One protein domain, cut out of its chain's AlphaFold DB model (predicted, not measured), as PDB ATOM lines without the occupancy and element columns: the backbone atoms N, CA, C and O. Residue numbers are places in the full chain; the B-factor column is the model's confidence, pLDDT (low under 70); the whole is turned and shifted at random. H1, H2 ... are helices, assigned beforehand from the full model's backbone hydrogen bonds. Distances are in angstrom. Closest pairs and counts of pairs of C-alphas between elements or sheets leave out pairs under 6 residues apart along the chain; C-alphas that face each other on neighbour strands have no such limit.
ATOM      1  N   ALA A 279      11.888  -3.809  30.227       79.12
ATOM      2  CA  ALA A 279      10.692  -4.343  30.880       79.12
ATOM      3  C   ALA A 279       9.389  -3.647  30.437       79.12
ATOM      4  O   ALA A 279       8.311  -4.221  30.577       79.12
ATOM      5  N   LEU A 280       9.488  -2.425  29.907       79.38
ATOM      6  CA  LEU A 280       8.364  -1.603  29.453       79.38
ATOM      7  C   LEU A 280       8.321  -1.459  27.923       79.38
ATOM      8  O   LEU A 280       7.442  -0.776  27.396       79.38
ATOM      9  N   ALA A 281       9.257  -2.080  27.202       79.06
ATOM     10  CA  ALA A 281       9.359  -1.939  25.759       79.06
ATOM     11  C   ALA A 281       8.119  -2.536  25.056       79.06
ATOM     12  O   ALA A 281       7.773  -3.697  25.298       79.06
ATOM     13  N   PRO A 282       7.463  -1.788  24.146       82.25
ATOM     14  CA  PRO A 282       6.353  -2.314  23.364       82.25
ATOM     15  C   PRO A 282       6.771  -3.521  22.516       82.25
ATOM     16  O   PRO A 282       7.789  -3.485  21.814       82.25
ATOM     17  N   ASP A 283       5.948  -4.570  22.543       83.00
ATOM     18  CA  ASP A 283       6.157  -5.788  21.763       83.00
ATOM     19  C   ASP A 283       5.030  -5.983  20.730       83.00
ATOM     20  O   ASP A 283       3.939  -6.442  21.083       83.00
ATOM     21  N   PRO A 284       5.274  -5.662  19.444       84.62
ATOM     22  CA  PRO A 284       4.272  -5.789  18.388       84.62
ATOM     23  C   PRO A 284       3.924  -7.245  18.030       84.62
ATOM     24  O   PRO A 284       3.059  -7.447  17.177       84.62
ATOM     25  N   SER A 285       4.597  -8.247  18.618       83.06
ATOM     26  CA  SER A 285       4.293  -9.668  18.397       83.06
ATOM     27  C   SER A 285       3.190 -10.213  19.309       83.06
ATOM     28  O   SER A 285       2.566 -11.207  18.946       83.06
ATOM     29  N   ARG A 286       2.914  -9.560  20.450       77.25
ATOM     30  CA  ARG A 286       1.922 -10.027  21.435       77.25
ATOM     31  C   ARG A 286       0.493  -9.978  20.906       77.25
ATOM     32  O   ARG A 286      -0.237 -10.950  21.046       77.25
ATOM     33  N   GLU A 287       0.111  -8.862  20.288       76.44
ATOM     34  CA  GLU A 287      -1.239  -8.645  19.750       76.44
ATOM     35  C   GLU A 287      -1.163  -7.882  18.418       76.44
ATOM     36  O   GLU A 287      -1.162  -6.647  18.402       76.44
ATOM     37  N   PRO A 288      -1.042  -8.591  17.282       77.69
ATOM     38  CA  PRO A 288      -1.028  -7.956  15.973       77.69
ATOM     39  C   PRO A 288      -2.394  -7.372  15.593       77.69
ATOM     40  O   PRO A 288      -3.319  -8.116  15.276       77.69
ATOM     41  N   ASP A 289      -2.501  -6.043  15.548       78.00
ATOM     42  CA  ASP A 289      -3.700  -5.338  15.076       78.00
ATOM     43  C   ASP A 289      -3.330  -4.225  14.089       78.00
ATOM     44  O   ASP A 289      -2.922  -3.125  14.459       78.00
ATOM     45  N   ARG A 290      -3.509  -4.506  12.795       72.69
ATOM     46  CA  ARG A 290      -3.094  -3.619  11.695       72.69
ATOM     47  C   ARG A 290      -3.876  -2.308  11.626       72.69
ATOM     48  O   ARG A 290      -3.418  -1.383  10.962       72.69
ATOM     49  N   LEU A 291      -5.039  -2.226  12.275       74.56
ATOM     50  CA  LEU A 291      -5.873  -1.023  12.303       74.56
ATOM     51  C   LEU A 291      -5.690  -0.220  13.602       74.56
ATOM     52  O   LEU A 291      -6.258   0.863  13.744       74.56
ATOM     53  N   SER A 292      -4.876  -0.714  14.538       81.50
ATOM     54  CA  SER A 292      -4.645  -0.085  15.835       81.50
ATOM     55  C   SER A 292      -3.476   0.893  15.813       81.50
ATOM     56  O   SER A 292      -2.329   0.538  15.536       81.50
ATOM     57  N   ALA A 293      -3.744   2.123  16.254       85.00
ATOM     58  CA  ALA A 293      -2.701   3.110  16.518       85.00
ATOM     59  C   ALA A 293      -1.706   2.640  17.599       85.00
ATOM     60  O   ALA A 293      -0.523   2.964  17.532       85.00
ATOM     61  N   ARG A 294      -2.148   1.835  18.580       86.00
ATOM     62  CA  ARG A 294      -1.255   1.280  19.616       86.00
ATOM     63  C   ARG A 294      -0.295   0.250  19.033       86.00
ATOM     64  O   ARG A 294       0.883   0.249  19.377       86.00
ATOM     65  N   TRP A 295      -0.786  -0.596  18.131       84.94
ATOM     66  CA  TRP A 295       0.068  -1.547  17.432       84.94
ATOM     67  C   TRP A 295       1.048  -0.830  16.499       84.94
ATOM     68  O   TRP A 295       2.229  -1.169  16.489       84.94
ATOM     69  N   LEU A 296       0.605   0.227  15.803       86.62
ATOM     70  CA  LEU A 296       1.493   1.089  15.021       86.62
ATOM     71  C   LEU A 296       2.627   1.667  15.884       86.62
ATOM     72  O   LEU A 296       3.788   1.586  15.486       86.62
ATOM     73  N   LEU A 297       2.322   2.177  17.083       87.81
ATOM     74  CA  LEU A 297       3.341   2.645  18.030       87.81
ATOM     75  C   LEU A 297       4.305   1.526  18.445       87.81
ATOM     76  O   LEU A 297       5.513   1.752  18.491       87.81
ATOM     77  N   ALA A 298       3.810   0.312  18.699       88.31
ATOM     78  CA  ALA A 298       4.665  -0.826  19.035       88.31
ATOM     79  C   ALA A 298       5.588  -1.236  17.872       88.31
ATOM     80  O   ALA A 298       6.757  -1.576  18.081       88.31
ATOM     81  N   VAL A 299       5.094  -1.166  16.633       88.56
ATOM     82  CA  VAL A 299       5.894  -1.401  15.426       88.56
ATOM     83  C   VAL A 299       6.943  -0.301  15.245       88.56
ATOM     84  O   VAL A 299       8.106  -0.627  15.013       88.56
ATOM     85  N   ALA A 300       6.574   0.971  15.407       88.38
ATOM     86  CA  ALA A 300       7.500   2.101  15.324       88.38
ATOM     87  C   ALA A 300       8.596   2.018  16.400       88.38
ATOM     88  O   ALA A 300       9.778   2.157  16.092       88.38
ATOM     89  N   ALA A 301       8.231   1.681  17.640       88.25
ATOM     90  CA  ALA A 301       9.168   1.441  18.737       88.25
ATOM     91  C   ALA A 301      10.189   0.338  18.403       88.25
ATOM     92  O   ALA A 301      11.377   0.469  18.710       88.25
ATOM     93  N   ARG A 302       9.751  -0.739  17.735       90.38
ATOM     94  CA  ARG A 302      10.658  -1.776  17.221       90.38
ATOM     95  C   ARG A 302      11.589  -1.238  16.138       90.38
ATOM     96  O   ARG A 302      12.770  -1.558  16.191       90.38
ATOM     97  N   VAL A 303      11.089  -0.436  15.197       89.31
ATOM     98  CA  VAL A 303      11.924   0.174  14.145       89.31
ATOM     99  C   VAL A 303      13.004   1.062  14.762       89.31
ATOM    100  O   VAL A 303      14.172   0.888  14.432       89.31
ATOM    101  N   VAL A 304      12.653   1.938  15.711       88.75
ATOM    102  CA  VAL A 304      13.622   2.796  16.422       88.75
ATOM    103  C   VAL A 304      14.700   1.958  17.109       88.75
ATOM    104  O   VAL A 304      15.883   2.254  16.976       88.75
ATOM    105  N   ARG A 305      14.309   0.877  17.794       86.19
ATOM    106  CA  ARG A 305      15.252  -0.058  18.424       86.19
ATOM    107  C   ARG A 305      16.185  -0.728  17.411       86.19
ATOM    108  O   ARG A 305      17.391  -0.750  17.623       86.19
ATOM    109  N   GLU A 306      15.632  -1.327  16.358       88.62
ATOM    110  CA  GLU A 306      16.398  -2.108  15.378       88.62
ATOM    111  C   GLU A 306      17.355  -1.204  14.584       88.62
ATOM    112  O   GLU A 306      18.532  -1.528  14.442       88.62
ATOM    113  N   VAL A 307      16.882  -0.038  14.130       88.25
ATOM    114  CA  VAL A 307      17.712   0.953  13.428       88.25
ATOM    115  C   VAL A 307      18.746   1.567  14.369       88.25
ATOM    116  O   VAL A 307      19.896   1.721  13.970       88.25
ATOM    117  N   GLY A 308      18.378   1.855  15.621       85.69
ATOM    118  CA  GLY A 308      19.304   2.337  16.646       85.69
ATOM    119  C   GLY A 308      20.470   1.381  16.871       85.69
ATOM    120  O   GLY A 308      21.619   1.785  16.733       85.69
ATOM    121  N   ALA A 309      20.188   0.094  17.090       84.81
ATOM    122  CA  ALA A 309      21.225  -0.922  17.263       84.81
ATOM    123  C   ALA A 309      22.137  -1.056  16.028       84.81
ATOM    124  O   ALA A 309      23.350  -1.222  16.165       84.81
ATOM    125  N   LEU A 310      21.572  -0.954  14.817       85.94
ATOM    126  CA  LEU A 310      22.357  -0.957  13.580       85.94
ATOM    127  C   LEU A 310      23.270   0.270  13.479       85.94
ATOM    128  O   LEU A 310      24.417   0.122  13.065       85.94
ATOM    129  N   LEU A 311      22.786   1.460  13.849       82.25
ATOM    130  CA  LEU A 311      23.578   2.692  13.843       82.25
ATOM    131  C   LEU A 311      24.710   2.631  14.872       82.25
ATOM    132  O   LEU A 311      25.855   2.878  14.497       82.25
ATOM    133  N   SER A 312      24.417   2.239  16.116       79.19
ATOM    134  CA  SER A 312      25.418   2.076  17.177       79.19
ATOM    135  C   SER A 312      26.497   1.063  16.771       79.19
ATOM    136  O   SER A 312      27.692   1.356  16.842       79.19
ATOM    137  N   GLY A 313      26.092  -0.108  16.264       81.25
ATOM    138  CA  GLY A 313      27.022  -1.148  15.814       81.25
ATOM    139  C   GLY A 313      27.855  -0.732  14.597       81.25
ATOM    140  O   GLY A 313      29.064  -0.946  14.564       81.25
ATOM    141  N   ALA A 314      27.239  -0.086  13.604       78.69
ATOM    142  CA  ALA A 314      27.954   0.381  12.421       78.69
ATOM    143  C   ALA A 314      28.938   1.513  12.749       78.69
ATOM    144  O   ALA A 314      30.047   1.509  12.217       78.69
ATOM    145  N   ALA A 315      28.573   2.435  13.646       74.44
ATOM    146  CA  ALA A 315      29.459   3.498  14.116       74.44
ATOM    147  C   ALA A 315      30.702   2.929  14.820       74.44
ATOM    148  O   ALA A 315      31.815   3.347  14.502       74.44
ATOM    149  N   ALA A 316      30.532   1.922  15.686       73.81
ATOM    150  CA  ALA A 316      31.643   1.242  16.357       73.81
ATOM    151  C   ALA A 316      32.626   0.569  15.375       73.81
ATOM    152  O   ALA A 316      33.820   0.478  15.652       73.81
ATOM    153  N   GLU A 317      32.142   0.132  14.209       76.38
ATOM    154  CA  GLU A 317      32.954  -0.501  13.161       76.38
ATOM    155  C   GLU A 317      33.383   0.459  12.033       76.38
ATOM    156  O   GLU A 317      34.005   0.026  11.060       76.38
ATOM    157  N   GLY A 318      33.027   1.747  12.109       70.12
ATOM    158  CA  GLY A 318      33.270   2.720  11.036       70.12
ATOM    159  C   GLY A 318      32.540   2.401   9.720       70.12
ATOM    160  O   GLY A 318      32.967   2.824   8.642       70.12
ATOM    161  N   LYS A 319      31.452   1.627   9.782       69.44
ATOM    162  CA  LYS A 319      30.647   1.185   8.635       69.44
ATOM    163  C   LYS A 319      29.382   2.029   8.489       69.44
ATOM    164  O   LYS A 319      28.976   2.760   9.385       69.44
ATOM    165  N   ARG A 320      28.735   1.924   7.327       69.88
ATOM    166  CA  ARG A 320      27.427   2.545   7.070       69.88
ATOM    167  C   ARG A 320      26.326   1.495   7.101       69.88
ATOM    168  O   ARG A 320      26.518   0.388   6.602       69.88
ATOM    169  N   VAL A 321      25.165   1.879   7.623       74.50
ATOM    170  CA  VAL A 321      23.939   1.082   7.533       74.50
ATOM    171  C   VAL A 321      23.253   1.409   6.209       74.50
ATOM    172  O   VAL A 321      23.004   2.576   5.916       74.50
ATOM    173  N   ALA A 322      22.973   0.393   5.395       73.25
ATOM    174  CA  ALA A 322      22.134   0.557   4.214       73.25
ATOM    175  C   ALA A 322      20.664   0.544   4.653       73.25
ATOM    176  O   ALA A 322      20.189  -0.456   5.191       73.25
ATOM    177  N   THR A 323      19.962   1.653   4.445       72.19
ATOM    178  CA  THR A 323      18.532   1.802   4.735       72.19
ATOM    179  C   THR A 323      17.832   2.452   3.545       72.19
ATOM    180  O   THR A 323      18.464   3.112   2.721       72.19
ATOM    181  N   PHE A 324      16.521   2.252   3.451       70.38
ATOM    182  CA  PHE A 324      15.666   2.879   2.451       70.38
ATOM    183  C   PHE A 324      14.400   3.380   3.145       70.38
ATOM    184  O   PHE A 324      13.758   2.619   3.869       70.38
ATOM    185  N   THR A 325      14.053   4.645   2.918       69.31
ATOM    186  CA  THR A 325      12.880   5.298   3.509       69.31
ATOM    187  C   THR A 325      12.107   6.015   2.411       69.31
ATOM    188  O   THR A 325      12.701   6.708   1.587       69.31
ATOM    189  N   VAL A 326      10.783   5.864   2.418       70.56
ATOM    190  CA  VAL A 326       9.857   6.643   1.588       70.56
ATOM    191  C   VAL A 326       8.991   7.465   2.528       70.56
ATOM    192  O   VAL A 326       8.423   6.912   3.466       70.56
ATOM    193  N   ASP A 327       8.896   8.763   2.262       66.56
ATOM    194  CA  ASP A 327       8.033   9.698   2.978       66.56
ATOM    195  C   ASP A 327       7.154  10.450   1.973       66.56
ATOM    196  O   ASP A 327       7.591  10.763   0.861       66.56
ATOM    197  N   GLY A 328       5.897  10.686   2.335       62.72
ATOM    198  CA  GLY A 328       4.925  11.316   1.456       62.72
ATOM    199  C   GLY A 328       3.566  11.505   2.115       62.72
ATOM    200  O   GLY A 328       3.077  10.644   2.846       62.72
ATOM    201  N   GLU A 329       2.925  12.628   1.804       67.31
ATOM    202  CA  GLU A 329       1.582  12.949   2.278       67.31
ATOM    203  C   GLU A 329       0.537  12.699   1.190       67.31
ATOM    204  O   GLU A 329       0.699  13.093   0.034       67.31
ATOM    205  N   VAL A 330      -0.582  12.081   1.574       73.50
ATOM    206  CA  VAL A 330      -1.726  11.852   0.687       73.50
ATOM    207  C   VAL A 330      -2.989  12.361   1.366       73.50
ATOM    208  O   VAL A 330      -3.304  11.988   2.496       73.50
ATOM    209  N   ARG A 331      -3.745  13.205   0.660       75.81
ATOM    210  CA  ARG A 331      -5.081  13.632   1.087       75.81
ATOM    211  C   ARG A 331      -6.127  12.774   0.384       75.81
ATOM    212  O   ARG A 331      -6.220  12.799  -0.839       75.81
ATOM    213  N   PHE A 332      -6.931  12.054   1.159       82.25
ATOM    214  CA  PHE A 332      -8.028  11.236   0.639       82.25
ATOM    215  C   PHE A 332      -9.321  12.046   0.546       82.25
ATOM    216  O   PHE A 332      -9.625  12.825   1.449       82.25
ATOM    217  N   ALA A 333     -10.093  11.836  -0.523       88.38
ATOM    218  CA  ALA A 333     -11.415  12.442  -0.662       88.38
ATOM    219  C   ALA A 333     -12.429  11.819   0.315       88.38
ATOM    220  O   ALA A 333     -13.311  12.515   0.817       88.38
ATOM    221  N   SER A 334     -12.280  10.528   0.635       85.69
ATOM    222  CA  SER A 334     -13.141   9.814   1.578       85.69
ATOM    223  C   SER A 334     -12.392   8.767   2.415       85.69
ATOM    224  O   SER A 334     -11.253   8.385   2.135       85.69
ATOM    225  N   ALA A 335     -13.054   8.254   3.458       82.75
ATOM    226  CA  ALA A 335     -12.542   7.123   4.233       82.75
ATOM    227  C   ALA A 335     -12.476   5.820   3.415       82.75
ATOM    228  O   ALA A 335     -11.629   4.976   3.705       82.75
ATOM    229  N   ALA A 336     -13.337   5.673   2.401       85.69
ATOM    230  CA  ALA A 336     -13.327   4.531   1.495       85.69
ATOM    231  C   ALA A 336     -12.089   4.559   0.586       85.69
ATOM    232  O   ALA A 336     -11.395   3.551   0.496       85.69
ATOM    233  N   ASP A 337     -11.744   5.723   0.022       82.81
ATOM    234  CA  ASP A 337     -10.532   5.878  -0.802       82.81
ATOM    235  C   ASP A 337      -9.265   5.583   0.004       82.81
ATOM    236  O   ASP A 337      -8.341   4.938  -0.483       82.81
ATOM    237  N   ARG A 338      -9.237   5.998   1.279       87.31
ATOM    238  CA  ARG A 338      -8.142   5.659   2.199       87.31
ATOM    239  C   ARG A 338      -8.023   4.150   2.419       87.31
ATOM    240  O   ARG A 338      -6.913   3.626   2.447       87.31
ATOM    241  N   ALA A 339      -9.146   3.461   2.622       81.12
ATOM    242  CA  ALA A 339      -9.154   2.014   2.823       81.12
ATOM    243  C   ALA A 339      -8.710   1.267   1.553       81.12
ATOM    244  O   ALA A 339      -7.902   0.347   1.655       81.12
ATOM    245  N   ALA A 340      -9.173   1.705   0.376       84.19
ATOM    246  CA  ALA A 340      -8.756   1.166  -0.918       84.19
ATOM    247  C   ALA A 340      -7.247   1.353  -1.146       84.19
ATOM    248  O   ALA A 340      -6.542   0.379  -1.400       84.19
ATOM    249  N   PHE A 341      -6.732   2.567  -0.924       86.06
ATOM    250  CA  PHE A 341      -5.299   2.863  -1.004       86.06
ATOM    251  C   PHE A 341      -4.460   1.969  -0.083       86.06
ATOM    252  O   PHE A 341      -3.440   1.431  -0.505       86.06
ATOM    253  N   ALA A 342      -4.879   1.787   1.173       81.44
ATOM    254  CA  ALA A 342      -4.168   0.923   2.112       81.44
ATOM    255  C   ALA A 342      -4.149  -0.548   1.651       81.44
ATOM    256  O   ALA A 342      -3.144  -1.231   1.849       81.44
ATOM    257  N   GLY A 343      -5.234  -1.018   1.025       82.19
ATOM    258  CA  GLY A 343      -5.321  -2.345   0.414       82.19
ATOM    259  C   GLY A 343      -4.344  -2.516  -0.752       82.19
ATOM    260  O   GLY A 343      -3.484  -3.391  -0.697       82.19
ATOM    261  N   GLU A 344      -4.413  -1.633  -1.753       89.50
ATOM    262  CA  GLU A 344      -3.530  -1.670  -2.931       89.50
ATOM    263  C   GLU A 344      -2.049  -1.556  -2.548       89.50
ATOM    264  O   GLU A 344      -1.197  -2.269  -3.082       89.50
ATOM    265  N   LEU A 345      -1.724  -0.697  -1.575       84.25
ATOM    266  CA  LEU A 345      -0.363  -0.554  -1.067       84.25
ATOM    267  C   LEU A 345       0.132  -1.843  -0.394       84.25
ATOM    268  O   LEU A 345       1.267  -2.265  -0.629       84.25
ATOM    269  N   ALA A 346      -0.704  -2.486   0.427       79.50
ATOM    270  CA  ALA A 346      -0.357  -3.750   1.070       79.50
ATOM    271  C   ALA A 346      -0.148  -4.877   0.044       79.50
ATOM    272  O   ALA A 346       0.798  -5.661   0.177       79.50
ATOM    273  N   GLU A 347      -0.984  -4.941  -0.995       86.06
ATOM    274  CA  GLU A 347      -0.842  -5.897  -2.097       86.06
ATOM    275  C   GLU A 347       0.444  -5.663  -2.892       86.06
ATOM    276  O   GLU A 347       1.214  -6.604  -3.101       86.06
ATOM    277  N   ALA A 348       0.731  -4.415  -3.270       88.06
ATOM    278  CA  ALA A 348       1.941  -4.055  -4.003       88.06
ATOM    279  C   ALA A 348       3.212  -4.443  -3.230       88.06
ATOM    280  O   ALA A 348       4.132  -5.041  -3.792       88.06
ATOM    281  N   VAL A 349       3.248  -4.162  -1.926       85.50
ATOM    282  CA  VAL A 349       4.372  -4.536  -1.058       85.50
ATOM    283  C   VAL A 349       4.490  -6.050  -0.933       85.50
ATOM    284  O   VAL A 349       5.586  -6.586  -1.066       85.50
ATOM    285  N   THR A 350       3.378  -6.755  -0.720       82.50
ATOM    286  CA  THR A 350       3.381  -8.222  -0.609       82.50
ATOM    287  C   THR A 350       3.883  -8.868  -1.899       82.50
ATOM    288  O   THR A 350       4.698  -9.787  -1.850       82.50
ATOM    289  N   ALA A 351       3.471  -8.349  -3.058       88.19
ATOM    290  CA  ALA A 351       3.942  -8.808  -4.358       88.19
ATOM    291  C   ALA A 351       5.446  -8.555  -4.565       88.19
ATOM    292  O   ALA A 351       6.129  -9.387  -5.163       88.19
ATOM    293  N   LEU A 352       5.980  -7.434  -4.065       90.31
ATOM    294  CA  LEU A 352       7.421  -7.165  -4.076       90.31
ATOM    295  C   LEU A 352       8.175  -8.136  -3.164       90.31
ATOM    296  O   LEU A 352       9.159  -8.724  -3.605       90.31
ATOM    297  N   VAL A 353       7.701  -8.349  -1.934       86.38
ATOM    298  CA  VAL A 353       8.311  -9.305  -0.998       86.38
ATOM    299  C   VAL A 353       8.333 -10.700  -1.612       86.38
ATOM    300  O   VAL A 353       9.399 -11.290  -1.710       86.38
ATOM    301  N   ALA A 354       7.206 -11.199  -2.122       86.69
ATOM    302  CA  ALA A 354       7.138 -12.524  -2.738       86.69
ATOM    303  C   ALA A 354       8.076 -12.682  -3.948       86.69
ATOM    304  O   ALA A 354       8.564 -13.776  -4.210       86.69
ATOM    305  N   ARG A 355       8.331 -11.599  -4.695       93.00
ATOM    306  CA  ARG A 355       9.216 -11.612  -5.868       93.00
ATOM    307  C   ARG A 355      10.701 -11.635  -5.508       93.00
ATOM    308  O   ARG A 355      11.476 -12.216  -6.258       93.00
ATOM    309  N   TYR A 356      11.093 -10.940  -4.442       88.00
ATOM    310  CA  TYR A 356      12.502 -10.719  -4.091       88.00
ATOM    311  C   TYR A 356      12.969 -11.500  -2.862       88.00
ATOM    312  O   TYR A 356      14.163 -11.504  -2.574       88.00
ATOM    313  N   HIS A 357      12.055 -12.124  -2.120       86.81
ATOM    314  CA  HIS A 357      12.398 -12.973  -0.987       86.81
ATOM    315  C   HIS A 357      13.144 -14.223  -1.458       86.81
ATOM    316  O   HIS A 357      12.681 -14.929  -2.352       86.81
TER     317      HIS A 357
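AT A GLANCE: This is residues 279 to 357 of the 386 residues of the protein "SnoaL-like domain-containing protein" of Pseudonocardia sulfidoxydans NBRC 16205 (UniProt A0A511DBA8). What shape do these coordinates make? They make an open frame: a first stretch, residues 279 to 292, loops by the beginning of the long helix H1, and after H1 a long strap, residues 317 to 334, folds back and leads to a second long helix, H2. Residues 324 to 329 of the strap and residues 342 to 357, mostly H2, stick out. What is it built of? The printed part has 79 residues, with two named helices, H1 then H2, and no named strand; its class is all helix. How large and dense is it? It is loose, with a radius of gyration of the C-alphas of 16.3 A, and spans 48 by 33 by 26 A.

HOW THE PARTS SIT: How does H1, residues 293 to 316, stand to H2, residues 335 to 356? They are apart, with no C-alpha of the one within 8 A of the other. What do the backbones show? In H1 and H2 every O i to N i+4 pair is within hydrogen-bond range.

IN THESE COORDINATES: Where does H1 lie? Its 24 residues run 34.4 A from C-alpha 293 at (-2.701, 3.110, 16.518) to C-alpha 316 at (31.643, 1.242, 16.357). Where does H2 lie? Its 22 residues run 31.9 A from C-alpha 335 at (-12.542, 7.123, 4.233) to C-alpha 356 at (12.502, -10.719, -4.091).

THE WHOLE: How far does it reach? The two C-alphas farthest apart, those of Glu 317 and Ser 334, are 48.6 A apart. Is the backbone whole, and which link is long? The printed part has no cut, and the link from H1 to H2, 18 residues, is long. Where is confidence low? The mean pLDDT of the printed part is 81.5, and residues 319 to 320, 325 and 327 to 329 are under 70.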